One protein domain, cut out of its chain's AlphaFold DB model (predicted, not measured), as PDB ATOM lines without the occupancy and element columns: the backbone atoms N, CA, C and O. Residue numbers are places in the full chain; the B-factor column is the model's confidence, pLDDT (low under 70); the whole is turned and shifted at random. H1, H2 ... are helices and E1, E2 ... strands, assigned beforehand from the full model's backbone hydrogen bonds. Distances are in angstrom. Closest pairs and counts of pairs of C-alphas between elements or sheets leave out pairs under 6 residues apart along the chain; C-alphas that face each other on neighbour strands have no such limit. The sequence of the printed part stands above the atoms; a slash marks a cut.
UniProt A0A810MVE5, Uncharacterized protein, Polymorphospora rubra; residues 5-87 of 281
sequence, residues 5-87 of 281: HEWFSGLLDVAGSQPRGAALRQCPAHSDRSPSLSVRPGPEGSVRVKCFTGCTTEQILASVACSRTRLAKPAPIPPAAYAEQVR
ATOM      1  N   HIS A   5     131.339 190.454 159.146       94.31
ATOM      2  CA  HIS A   5     130.068 190.527 158.418       94.31
ATOM      3  C   HIS A   5     130.227 190.323 156.916       94.31
ATOM      4  O   HIS A   5     129.542 189.464 156.355       94.31
ATOM      5  N   GLU A   6     131.153 191.037 156.280       93.94
ATOM      6  CA  GLU A   6     131.443 190.872 154.851       93.94
ATOM      7  C   GLU A   6     131.966 189.466 154.552       93.94
ATOM      8  O   GLU A   6     131.510 188.820 153.611       93.94
ATOM      9  N   TRP A   7     132.874 188.954 155.388       96.38
ATOM     10  CA  TRP A   7     133.447 187.624 155.206       96.38
ATOM     11  C   TRP A   7     132.400 186.516 155.357       96.38
ATOM     12  O   TRP A   7     132.307 185.634 154.505       96.38
ATOM     13  N   PHE A   8     131.583 186.563 156.413       95.94
ATOM     14  CA  PHE A   8     130.561 185.544 156.657       95.94
ATOM     15  C   PHE A   8     129.447 185.593 155.606       95.94
ATOM     16  O   PHE A   8     128.954 184.552 155.179       95.94
ATOM     17  N   SER A   9     129.086 186.792 155.138       94.19
ATOM     18  CA  SER A   9     128.166 186.937 154.008       94.19
ATOM     19  C   SER A   9     128.781 186.325 152.747       94.19
ATOM     20  O   SER A   9     128.177 185.444 152.145       94.19
ATOM     21  N   GLY A  10     130.028 186.655 152.405       95.12
ATOM     22  CA  GLY A  10     130.700 186.036 151.261       95.12
ATOM     23  C   GLY A  10     130.780 184.506 151.351       95.12
ATOM     24  O   GLY A  10     130.636 183.829 150.340       95.12
ATOM     25  N   LEU A  11     130.933 183.936 152.554       96.50
ATOM     26  CA  LEU A  11     130.919 182.479 152.748       96.50
ATOM     27  C   LEU A  11     129.560 181.866 152.400       96.50
ATOM     28  O   LEU A  11     129.504 180.841 151.727       96.50
ATOM     29  N   LEU A  12     128.470 182.504 152.827       95.81
ATOM     30  CA  LEU A  12     127.117 182.072 152.478       95.81
ATOM     31  C   LEU A  12     126.839 182.208 150.973       95.81
ATOM     32  O   LEU A  12     126.169 181.345 150.416       95.81
ATOM     33  N   ASP A  13     127.369 183.246 150.314       95.12
ATOM     34  CA  ASP A  13     127.241 183.407 148.857       95.12
ATOM     35  C   ASP A  13     127.947 182.275 148.111       95.12
ATOM     36  O   ASP A  13     127.352 181.641 147.243       95.12
ATOM     37  N   VAL A  14     129.191 181.971 148.498       95.94
ATOM     38  CA  VAL A  14     129.957 180.846 147.939       95.94
ATOM     39  C   VAL A  14     129.241 179.517 148.170       95.94
ATOM     40  O   VAL A  14     129.247 178.658 147.294       95.94
ATOM     41  N   ALA A  15     128.602 179.348 149.327       95.19
ATOM     42  CA  ALA A  15     127.836 178.148 149.635       95.19
ATOM     43  C   ALA A  15     126.529 178.024 148.825       95.19
ATOM     44  O   ALA A  15     125.918 176.958 148.836       95.19
ATOM     45  N   GLY A  16     126.084 179.087 148.143       93.69
ATOM     46  CA  GLY A  16     124.863 179.100 147.334       93.69
ATOM     47  C   GLY A  16     123.601 179.567 148.069       93.69
ATOM     48  O   GLY A  16     122.501 179.398 147.546       93.69
ATOM     49  N   SER A  17     123.725 180.162 149.260       94.56
ATOM     50  CA  SER A  17     122.579 180.733 149.981       94.56
ATOM     51  C   SER A  17     122.090 182.003 149.283       94.56
ATOM     52  O   SER A  17     122.803 183.006 149.244       94.56
ATOM     53  N   GLN A  18     120.827 182.032 148.869       89.94
ATOM     54  CA  GLN A  18     120.245 183.201 148.213       89.94
ATOM     55  C   GLN A  18     119.733 184.261 149.215       89.94
ATOM     56  O   GLN A  18     119.163 183.917 150.260       89.94
ATOM     57  N   PRO A  19     119.909 185.564 148.923       84.50
ATOM     58  CA  PRO A  19     119.369 186.647 149.739       84.50
ATOM     59  C   PRO A  19     117.883 186.930 149.461       84.50
ATOM     60  O   PRO A  19     117.384 186.741 148.355       84.50
ATOM     61  N   ARG A  20     117.185 187.474 150.463       80.06
ATOM     62  CA  ARG A  20     115.861 188.103 150.343       80.06
ATOM     63  C   ARG A  20     115.910 189.499 150.955       80.06
ATOM     64  O   ARG A  20     116.021 189.656 152.173       80.06
ATOM     65  N   GLY A  21     115.795 190.523 150.113       70.25
ATOM     66  CA  GLY A  21     116.033 191.905 150.535       70.25
ATOM     67  C   GLY A  21     117.475 192.113 151.019       70.25
ATOM     68  O   GLY A  21     118.371 191.349 150.672       70.25
ATOM     69  N   ALA A  22     117.708 193.145 151.834       65.94
ATOM     70  CA  ALA A  22     119.068 193.558 152.197       65.94
ATOM     71  C   ALA A  22     119.727 192.745 153.333       65.94
ATOM     72  O   ALA A  22     120.932 192.862 153.531       65.94
ATOM     73  N   ALA A  23     118.965 191.976 154.123       72.44
ATOM     74  CA  ALA A  23     119.461 191.450 155.406       72.44
ATOM     75  C   ALA A  23     119.075 189.999 155.737       72.44
ATOM     76  O   ALA A  23     119.478 189.514 156.799       72.44
ATOM     77  N   LEU A  24     118.274 189.331 154.897       88.81
ATOM     78  CA  LEU A  24     117.873 187.935 155.096       88.81
ATOM     79  C   LEU A  24     118.486 187.036 154.027       88.81
ATOM     80  O   LEU A  24     118.631 187.439 152.876       88.81
ATOM     81  N   ARG A  25     118.825 185.813 154.425       92.94
ATOM     82  CA  ARG A  25     119.443 184.769 153.604       92.94
ATOM     83  C   ARG A  25     118.889 183.399 153.963       92.94
ATOM     84  O   ARG A  25     118.270 183.244 155.017       92.94
ATOM     85  N   GLN A  26     119.082 182.421 153.087       94.31
ATOM     86  CA  GLN A  26     118.745 181.039 153.403       94.31
ATOM     87  C   GLN A  26     119.617 180.546 154.562       94.31
ATOM     88  O   GLN A  26     120.836 180.718 154.573       94.31
ATOM     89  N   CYS A  27     118.983 179.961 155.571       95.56
ATOM     90  CA  CYS A  27     119.691 179.337 156.674       95.56
ATOM     91  C   CYS A  27     120.384 178.058 156.179       95.56
ATOM     92  O   CYS A  27     119.710 177.197 155.620       95.56
ATOM     93  N   PRO A  28     121.698 177.879 156.407       96.56
ATOM     94  CA  PRO A  28     122.404 176.657 156.018       96.56
ATOM     95  C   PRO A  28     122.046 175.446 156.893       96.56
ATOM     96  O   PRO A  28     122.385 174.325 156.538       96.56
ATOM     97  N   ALA A  29     121.389 175.660 158.040       94.25
ATOM     98  CA  ALA A  29     121.099 174.613 159.021       94.25
ATOM     99  C   ALA A  29     119.769 173.875 158.798       94.25
ATOM    100  O   ALA A  29     119.485 172.912 159.508       94.25
ATOM    101  N   HIS A  30     118.948 174.300 157.835       87.06
ATOM    102  CA  HIS A  30     117.715 173.607 157.454       87.06
ATOM    103  C   HIS A  30     117.388 173.839 155.976       87.06
ATOM    104  O   HIS A  30     117.960 174.711 155.328       87.06
ATOM    105  N   SER A  31     116.440 173.071 155.432       87.94
ATOM    106  CA  SER A  31     115.947 173.258 154.061       87.94
ATOM    107  C   SER A  31     115.119 174.546 153.954       87.94
ATOM    108  O   SER A  31     113.905 174.549 154.162       87.94
ATOM    109  N   ASP A  32     115.788 175.672 153.695       86.12
ATOM    110  CA  ASP A  32     115.194 177.003 153.818       86.12
ATOM    111  C   ASP A  32     114.674 177.569 152.488       86.12
ATOM    112  O   ASP A  32     115.383 178.269 151.773       86.12
ATOM    113  N   ARG A  33     113.408 177.307 152.150       86.12
ATOM    114  CA  ARG A  33     112.753 177.861 150.942       86.12
ATOM    115  C   ARG A  33     112.321 179.325 151.071       86.12
ATOM    116  O   ARG A  33     111.890 179.922 150.088       86.12
ATOM    117  N   SER A  34     112.389 179.904 152.269       83.75
ATOM    118  CA  SER A  34     111.986 181.284 152.543       83.75
ATOM    119  C   SER A  34     113.021 181.928 153.470       83.75
ATOM    120  O   SER A  34     112.823 181.883 154.686       83.75
ATOM    121  N   PRO A  35     114.060 182.583 152.911       90.19
ATOM    122  CA  PRO A  35     115.219 183.111 153.626       90.19
ATOM    123  C   PRO A  35     114.919 183.629 155.035       90.19
ATOM    124  O   PRO A  35     114.268 184.663 155.212       90.19
ATOM    125  N   SER A  36     115.388 182.879 156.029       88.44
ATOM    126  CA  SER A  36     115.063 183.055 157.448       88.44
ATOM    127  C   SER A  36     116.247 183.502 158.306       88.44
ATOM    128  O   SER A  36     116.063 183.883 159.467       88.44
ATOM    129  N   LEU A  37     117.468 183.452 157.768       94.06
ATOM    130  CA  LEU A  37     118.689 183.820 158.471       94.06
ATOM    131  C   LEU A  37     118.959 185.314 158.310       94.06
ATOM    132  O   LEU A  37     119.291 185.780 157.224       94.06
ATOM    133  N   SER A  38     118.882 186.069 159.403       93.00
ATOM    134  CA  SER A  38     119.403 187.431 159.436       93.00
ATOM    135  C   SER A  38     120.905 187.428 159.638       93.00
ATOM    136  O   SER A  38     121.388 186.813 160.587       93.00
ATOM    137  N   VAL A  39     121.620 188.157 158.783       93.44
ATOM    138  CA  VAL A  39     123.070 188.356 158.862       93.44
ATOM    139  C   VAL A  39     123.329 189.859 158.881       93.44
ATOM    140  O   VAL A  39     123.169 190.537 157.868       93.44
ATOM    141  N   ARG A  40     123.666 190.406 160.052       92.50
ATOM    142  CA  ARG A  40     123.818 191.855 160.260       92.50
ATOM    143  C   ARG A  40     125.188 192.205 160.836       92.50
ATOM    144  O   ARG A  40     125.738 191.398 161.589       92.50
ATOM    145  N   PRO A  41     125.710 193.411 160.558       93.12
ATOM    146  CA  PRO A  41     126.901 193.896 161.237       93.12
ATOM    147  C   PRO A  41     126.637 194.019 162.742       93.12
ATOM    148  O   PRO A  41     125.573 194.457 163.187       93.12
ATOM    149  N   GLY A  42     127.609 193.576 163.530       91.12
ATOM    150  CA  GLY A  42     127.695 193.794 164.965       91.12
ATOM    151  C   GLY A  42     128.711 194.893 165.301       91.12
ATOM    152  O   GLY A  42     129.327 195.472 164.404       91.12
ATOM    153  N   PRO A  43     128.903 195.190 166.597       89.38
ATOM    154  CA  PRO A  43     129.920 196.136 167.049       89.38
ATOM    155  C   PRO A  43     131.310 195.729 166.556       89.38
ATOM    156  O   PRO A  43     131.591 194.533 166.435       89.38
ATOM    157  N   GLU A  44     132.171 196.710 166.288       87.38
ATOM    158  CA  GLU A  44     133.595 196.482 165.989       87.38
ATOM    159  C   GLU A  44     133.847 195.535 164.795       87.38
ATOM    160  O   GLU A  44     134.819 194.785 164.763       87.38
ATOM    161  N   GLY A  45     132.954 195.539 163.798       84.81
ATOM    162  CA  GLY A  45     133.101 194.719 162.589       84.81
ATOM    163  C   GLY A  45     132.784 193.232 162.785       84.81
ATOM    164  O   GLY A  45     133.032 192.438 161.875       84.81
ATOM    165  N   SER A  46     132.222 192.851 163.940       94.50
ATOM    166  CA  SER A  46     131.648 191.521 164.161       94.50
ATOM    167  C   SER A  46     130.390 191.298 163.310       94.50
ATOM    168  O   SER A  46     129.857 192.214 162.684       94.50
ATOM    169  N   VAL A  47     129.885 190.068 163.287       95.50
ATOM    170  CA  VAL A  47     128.622 189.699 162.649       95.50
ATOM    171  C   VAL A  47     127.673 189.079 163.659       95.50
ATOM    172  O   VAL A  47     128.051 188.267 164.504       95.50
ATOM    173  N   ARG A  48     126.404 189.466 163.557       95.12
ATOM    174  CA  ARG A  48     125.297 188.865 164.293       95.12
ATOM    175  C   ARG A  48     124.470 188.032 163.332       95.12
ATOM    176  O   ARG A  48     124.041 188.528 162.290       95.12
ATOM    177  N   VAL A  49     124.230 186.784 163.719       94.81
ATOM    178  CA  VAL A  49     123.379 185.855 162.979       94.81
ATOM    179  C   VAL A  49     122.184 185.449 163.830       94.81
ATOM    180  O   VAL A  49     122.339 185.144 165.013       94.81
ATOM    181  N   LYS A  50     120.987 185.461 163.246       93.06
ATOM    182  CA  LYS A  50     119.764 184.974 163.897       93.06
ATOM    183  C   LYS A  50     118.874 184.305 162.865       93.06
ATOM    184  O   LYS A  50     118.449 184.959 161.919       93.06
ATOM    185  N   CYS A  51     118.584 183.027 163.059       89.81
ATOM    186  CA  CYS A  51     117.560 182.339 162.289       89.81
ATOM    187  C   CYS A  51     116.195 182.559 162.953       89.81
ATOM    188  O   CYS A  51     116.046 182.353 164.157       89.81
ATOM    189  N   PHE A  52     115.201 182.996 162.180       81.12
ATOM    190  CA  PHE A  52     113.851 183.250 162.691       81.12
ATOM    191  C   PHE A  52     112.953 182.004 162.736       81.12
ATOM    192  O   PHE A  52     111.851 182.087 163.269       81.12
ATOM    193  N   THR A  53     113.416 180.855 162.231       73.88
ATOM    194  CA  THR A  53     112.688 179.572 162.294       73.88
ATOM    195  C   THR A  53     113.167 178.652 163.419       73.88
ATOM    196  O   THR A  53     112.577 177.598 163.614       73.88
ATOM    197  N   GLY A  54     114.198 179.044 164.182       76.06
ATOM    198  CA  GLY A  54     114.582 178.360 165.425       76.06
ATOM    199  C   GLY A  54     115.956 177.686 165.444       76.06
ATOM    200  O   GLY A  54     116.332 177.151 166.484       76.06
ATOM    201  N   CYS A  55     116.746 177.731 164.363       86.94
ATOM    202  CA  CYS A  55     118.119 177.217 164.411       86.94
ATOM    203  C   CYS A  55     118.984 178.022 165.391       86.94
ATOM    204  O   CYS A  55     119.024 179.257 165.355       86.94
ATOM    205  N   THR A  56     119.730 177.308 166.230       88.50
ATOM    206  CA  THR A  56     120.729 177.896 167.129       88.50
ATOM    207  C   THR A  56     121.914 178.460 166.344       88.50
ATOM    208  O   THR A  56     122.202 178.039 165.220       88.50
ATOM    209  N   THR A  57     122.645 179.407 166.941       94.94
ATOM    210  CA  THR A  57     123.888 179.929 166.347       94.94
ATOM    211  C   THR A  57     124.886 178.802 166.082       94.94
ATOM    212  O   THR A  57     125.546 178.792 165.048       94.94
ATOM    213  N   GLU A  58     124.956 177.826 166.981       92.62
ATOM    214  CA  GLU A  58     125.822 176.657 166.904       92.62
ATOM    215  C   GLU A  58     125.475 175.775 165.699       92.62
ATOM    216  O   GLU A  58     126.371 175.419 164.938       92.62
ATOM    217  N   GLN A  59     124.189 175.487 165.465       91.75
ATOM    218  CA  GLN A  59     123.738 174.726 164.289       91.75
ATOM    219  C   GLN A  59     124.059 175.453 162.976       91.75
ATOM    220  O   GLN A  59     124.539 174.832 162.026       91.75
ATOM    221  N   ILE A  60     123.842 176.774 162.927       96.88
ATOM    222  CA  ILE A  60     124.170 177.601 161.753       96.88
ATOM    223  C   ILE A  60     125.666 177.511 161.447       96.88
ATOM    224  O   ILE A  60     126.052 177.238 160.314       96.88
ATOM    225  N   LEU A  61     126.506 177.720 162.462       97.06
ATOM    226  CA  LEU A  61     127.959 177.707 162.331       97.06
ATOM    227  C   LEU A  61     128.505 176.329 161.948       97.06
ATOM    228  O   LEU A  61     129.356 176.243 161.063       97.06
ATOM    229  N   ALA A  62     127.986 175.261 162.558       94.81
ATOM    230  CA  ALA A  62     128.370 173.889 162.239       94.81
ATOM    231  C   ALA A  62     128.083 173.543 160.769       94.81
ATOM    232  O   ALA A  62     128.921 172.929 160.114       94.81
ATOM    233  N   SER A  63     126.952 174.011 160.230       96.44
ATOM    234  CA  SER A  63     126.548 173.759 158.837       96.44
ATOM    235  C   SER A  63     127.502 174.380 157.814       96.44
ATOM    236  O   SER A  63     127.636 173.874 156.707       96.44
ATOM    237  N   VAL A  64     128.202 175.454 158.185       96.50
ATOM    238  CA  VAL A  64     129.231 176.098 157.348       96.50
ATOM    239  C   VAL A  64     130.655 175.797 157.827       96.50
ATOM    240  O   VAL A  64     131.586 176.545 157.526       96.50
ATOM    241  N   ALA A  65     130.822 174.715 158.600       96.00
ATOM    242  CA  ALA A  65     132.092 174.250 159.156       96.00
ATOM    243  C   ALA A  65     132.889 175.368 159.853       96.00
ATOM    244  O   ALA A  65     134.098 175.499 159.672       96.00
ATOM    245  N   CYS A  66     132.207 176.221 160.615       93.81
ATOM    246  CA  CYS A  66     132.753 177.445 161.184       93.81
ATOM    247  C   CYS A  66     132.613 177.445 162.711       93.81
ATOM    248  O   CYS A  66     131.695 176.850 163.267       93.81
ATOM    249  N   SER A  67     133.524 178.117 163.416       93.25
ATOM    250  CA  SER A  67     133.469 178.244 164.876       93.25
ATOM    251  C   SER A  67     132.948 179.615 165.302       93.25
ATOM    252  O   SER A  67     133.059 180.605 164.575       93.25
ATOM    253  N   ARG A  68     132.444 179.716 166.537       94.81
ATOM    254  CA  ARG A  68     131.870 180.962 167.078       94.81
ATOM    255  C   ARG A  68     132.841 182.145 167.055       94.81
ATOM    256  O   ARG A  68     132.414 183.281 166.871       94.81
ATOM    257  N   THR A  69     134.150 181.897 167.146       93.38
ATOM    258  CA  THR A  69     135.181 182.948 167.063       93.38
ATOM    259  C   THR A  69     135.171 183.698 165.733       93.38
ATOM    260  O   THR A  69     135.549 184.869 165.691       93.38
ATOM    261  N   ARG A  70     134.715 183.057 164.648       93.06
ATOM    262  CA  ARG A  70     134.674 183.662 163.311       93.06
ATOM    263  C   ARG A  70     133.600 184.730 163.162       93.06
ATOM    264  O   ARG A  70     133.736 185.588 162.299       93.06
ATOM    265  N   LEU A  71     132.601 184.741 164.049       94.00
ATOM    266  CA  LEU A  71     131.618 185.821 164.110       94.00
ATOM    267  C   LEU A  71     132.238 187.150 164.571       94.00
ATOM    268  O   LEU A  71     131.703 188.207 164.264       94.00
ATOM    269  N   ALA A  72     133.361 187.118 165.292       94.62
ATOM    270  CA  ALA A  72     134.086 188.322 165.702       94.62
ATOM    271  C   ALA A  72     135.346 188.564 164.859       94.62
ATOM    272  O   ALA A  72     135.685 189.706 164.571       94.62
ATOM    273  N   LYS A  73     136.052 187.495 164.473       94.00
ATOM    274  CA  LYS A  73     137.334 187.566 163.762       94.00
ATOM    275  C   LYS A  73     137.296 186.657 162.532       94.00
ATOM    276  O   LYS A  73     137.436 185.442 162.713       94.00
ATOM    277  N   PRO A  74     137.116 187.196 161.313       93.50
ATOM    278  CA  PRO A  74     137.013 186.374 160.111       93.50
ATOM    279  C   PRO A  74     138.288 185.563 159.876       93.50
ATOM    280  O   PRO A  74     139.348 185.856 160.437       93.50
ATOM    281  N   ALA A  75     138.192 184.518 159.052       91.75
ATOM    282  CA  ALA A  75     139.392 183.805 158.640       91.75
ATOM    283  C   ALA A  75     140.306 184.761 157.844       91.75
ATOM    284  O   ALA A  75     139.800 185.581 157.076       91.75
ATOM    285  N   PRO A  76     141.639 184.651 157.969       93.31
ATOM    286  CA  PRO A  76     142.584 185.493 157.233       93.31
ATOM    287  C   PRO A  76     142.727 185.067 155.758       93.31
ATOM    288  O   PRO A  76     143.783 185.238 155.160       93.31
ATOM    289  N   ILE A  77     141.678 184.480 155.181       95.62
ATOM    290  CA  ILE A  77     141.600 184.012 153.797       95.62
ATOM    291  C   ILE A  77     140.232 184.383 153.213       95.62
ATOM    292  O   ILE A  77     139.263 184.497 153.972       95.62
ATOM    293  N   PRO A  78     140.110 184.558 151.886       96.62
ATOM    294  CA  PRO A  78     138.822 184.809 151.251       96.62
ATOM    295  C   PRO A  78     137.810 183.679 151.517       96.62
ATOM    296  O   PRO A  78     138.216 182.520 151.636       96.62
ATOM    297  N   PRO A  79     136.497 183.968 151.551       96.69
ATOM    298  CA  PRO A  79     135.481 182.948 151.811       96.69
ATOM    299  C   PRO A  79     135.496 181.766 150.832       96.69
ATOM    300  O   PRO A  79     135.279 180.637 151.254       96.69
ATOM    301  N   ALA A  80     135.818 182.003 149.556       96.75
ATOM    302  CA  ALA A  80     135.955 180.942 148.556       96.75
ATOM    303  C   ALA A  80     137.072 179.945 148.905       96.75
ATOM    304  O   ALA A  80     136.844 178.740 148.904       96.75
ATOM    305  N   ALA A  81     138.245 180.451 149.301       97.12
ATOM    306  CA  ALA A  81     139.363 179.616 149.737       97.12
ATOM    307  C   ALA A  81     139.029 178.849 151.028       97.12
ATOM    308  O   ALA A  81     139.413 177.694 151.183       97.12
ATOM    309  N   TYR A  82     138.278 179.469 151.947       97.25
ATOM    310  CA  TYR A  82     137.793 178.783 153.146       97.25
ATOM    311  C   TYR A  82     136.835 177.640 152.800       97.25
ATOM    312  O   TYR A  82     137.009 176.533 153.301       97.25
ATOM    313  N   ALA A  83     135.843 177.901 151.943       96.88
ATOM    314  CA  ALA A  83     134.870 176.908 151.501       96.88
ATOM    315  C   ALA A  83     135.554 175.714 150.822       96.88
ATOM    316  O   ALA A  83     135.213 174.572 151.118       96.88
ATOM    317  N   GLU A  84     136.565 175.961 149.987       97.12
ATOM    318  CA  GLU A  84     137.388 174.909 149.386       97.12
ATOM    319  C   GLU A  84     138.163 174.114 150.449       97.12
ATOM    320  O   GLU A  84     138.089 172.884 150.480       97.12
ATOM    321  N   GLN A  85     138.842 174.806 151.372       97.12
ATOM    322  CA  GLN A  85     139.634 174.182 152.436       97.12
ATOM    323  C   GLN A  85     138.798 173.238 153.310       97.12
ATOM    324  O   GLN A  85     139.265 172.158 153.673       97.12
ATOM    325  N   VAL A  86     137.569 173.633 153.655       96.38
ATOM    326  CA  VAL A  86     136.657 172.817 154.477       96.38
ATOM    327  C   VAL A  86     135.758 171.899 153.646       96.38
ATOM    328  O   VAL A  86     134.938 171.186 154.218       96.38
ATOM    329  N   ARG A  87     135.914 171.898 152.313       95.94
ATOM    330  CA  ARG A  87     135.076 171.156 151.356       95.94
ATOM    331  C   ARG A  87     133.585 171.400 151.589       95.94
ATOM    332  O   ARG A  87     132.793 170.463 151.678       95.94
TER     333      ARG A  87
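What this domain is: This is residues 5 to 87 of the 281 residues of an uncharacterized protein of Polymorphospora rubra (UniProt A0A810MVE5). A small two-stranded hairpin, E1 and E2, makes a wall with H1, H2 and H3 gathered over one face and the other face bare; H4 packs on H1, away from the hairpin. The long unnamed stretch of residues 15 to 36 folds back to the hairpin, where residues 24 to 25 pair antiparallel with residues 37 to 38 of E1. The printed part has 83 residues, with four named helices and two named strands in the order H1 E1 E2 H2 H3 H4; the class is mixed, with 38 residues in named elements, under half. It is compact, with a radius of gyration of the C-alphas of 11.6 A and spans of 31 by 30 by 22 A.

Where its parts are: Find C-alpha 37 at (118.689, 183.820, 158.471); from there E1 runs to residue 41, 13.3 A on. E2, residues 47 to 51, is also 13.3 A long. H1, residues 5 to 14, starts at (130.068, 190.527, 158.418) and spans 14.3 A. H2 holds residues 57 to 63, H3 residues 68 to 71, and H4 residues 79 to 85, with C-alpha 85 at (139.634, 174.182, 152.436).

How they stand to each other: Look first at the hairpin: E1 and E2 are antiparallel at 162 degrees, with N 38 and O 50 within hydrogen-bond range at 2.8 A. The closest C-alphas of H1 and E2, His 5 and Val 47, are 4.5 A apart; those of E2 and H2, Val 49 and Thr 57, are 6.8 A apart. H3 is close to H2 but not clearly touching, Leu 61 and Arg 68 having the closest C-alphas at 7.0 A. H1 and H4 touch, closest at the C-alphas of Leu 11 and Pro 79, 4.7 A, at a steep tilt of 58 degrees, the same way. H2 and H4 are apart. In H1, H2 and H4 every O i to N i+4 pair is within hydrogen-bond range; H3 is too short for one.

The domain as a whole: Look to Arg 33 and Glu 44 for the two C-alphas farthest apart, 31.7 A. The printed part has no cut, and the link from H1 to E1 is long, 22 residues. Of the printed residues, one has a pLDDT under 70, residue 22; the mean pLDDT of the printed part of this model is 91.7.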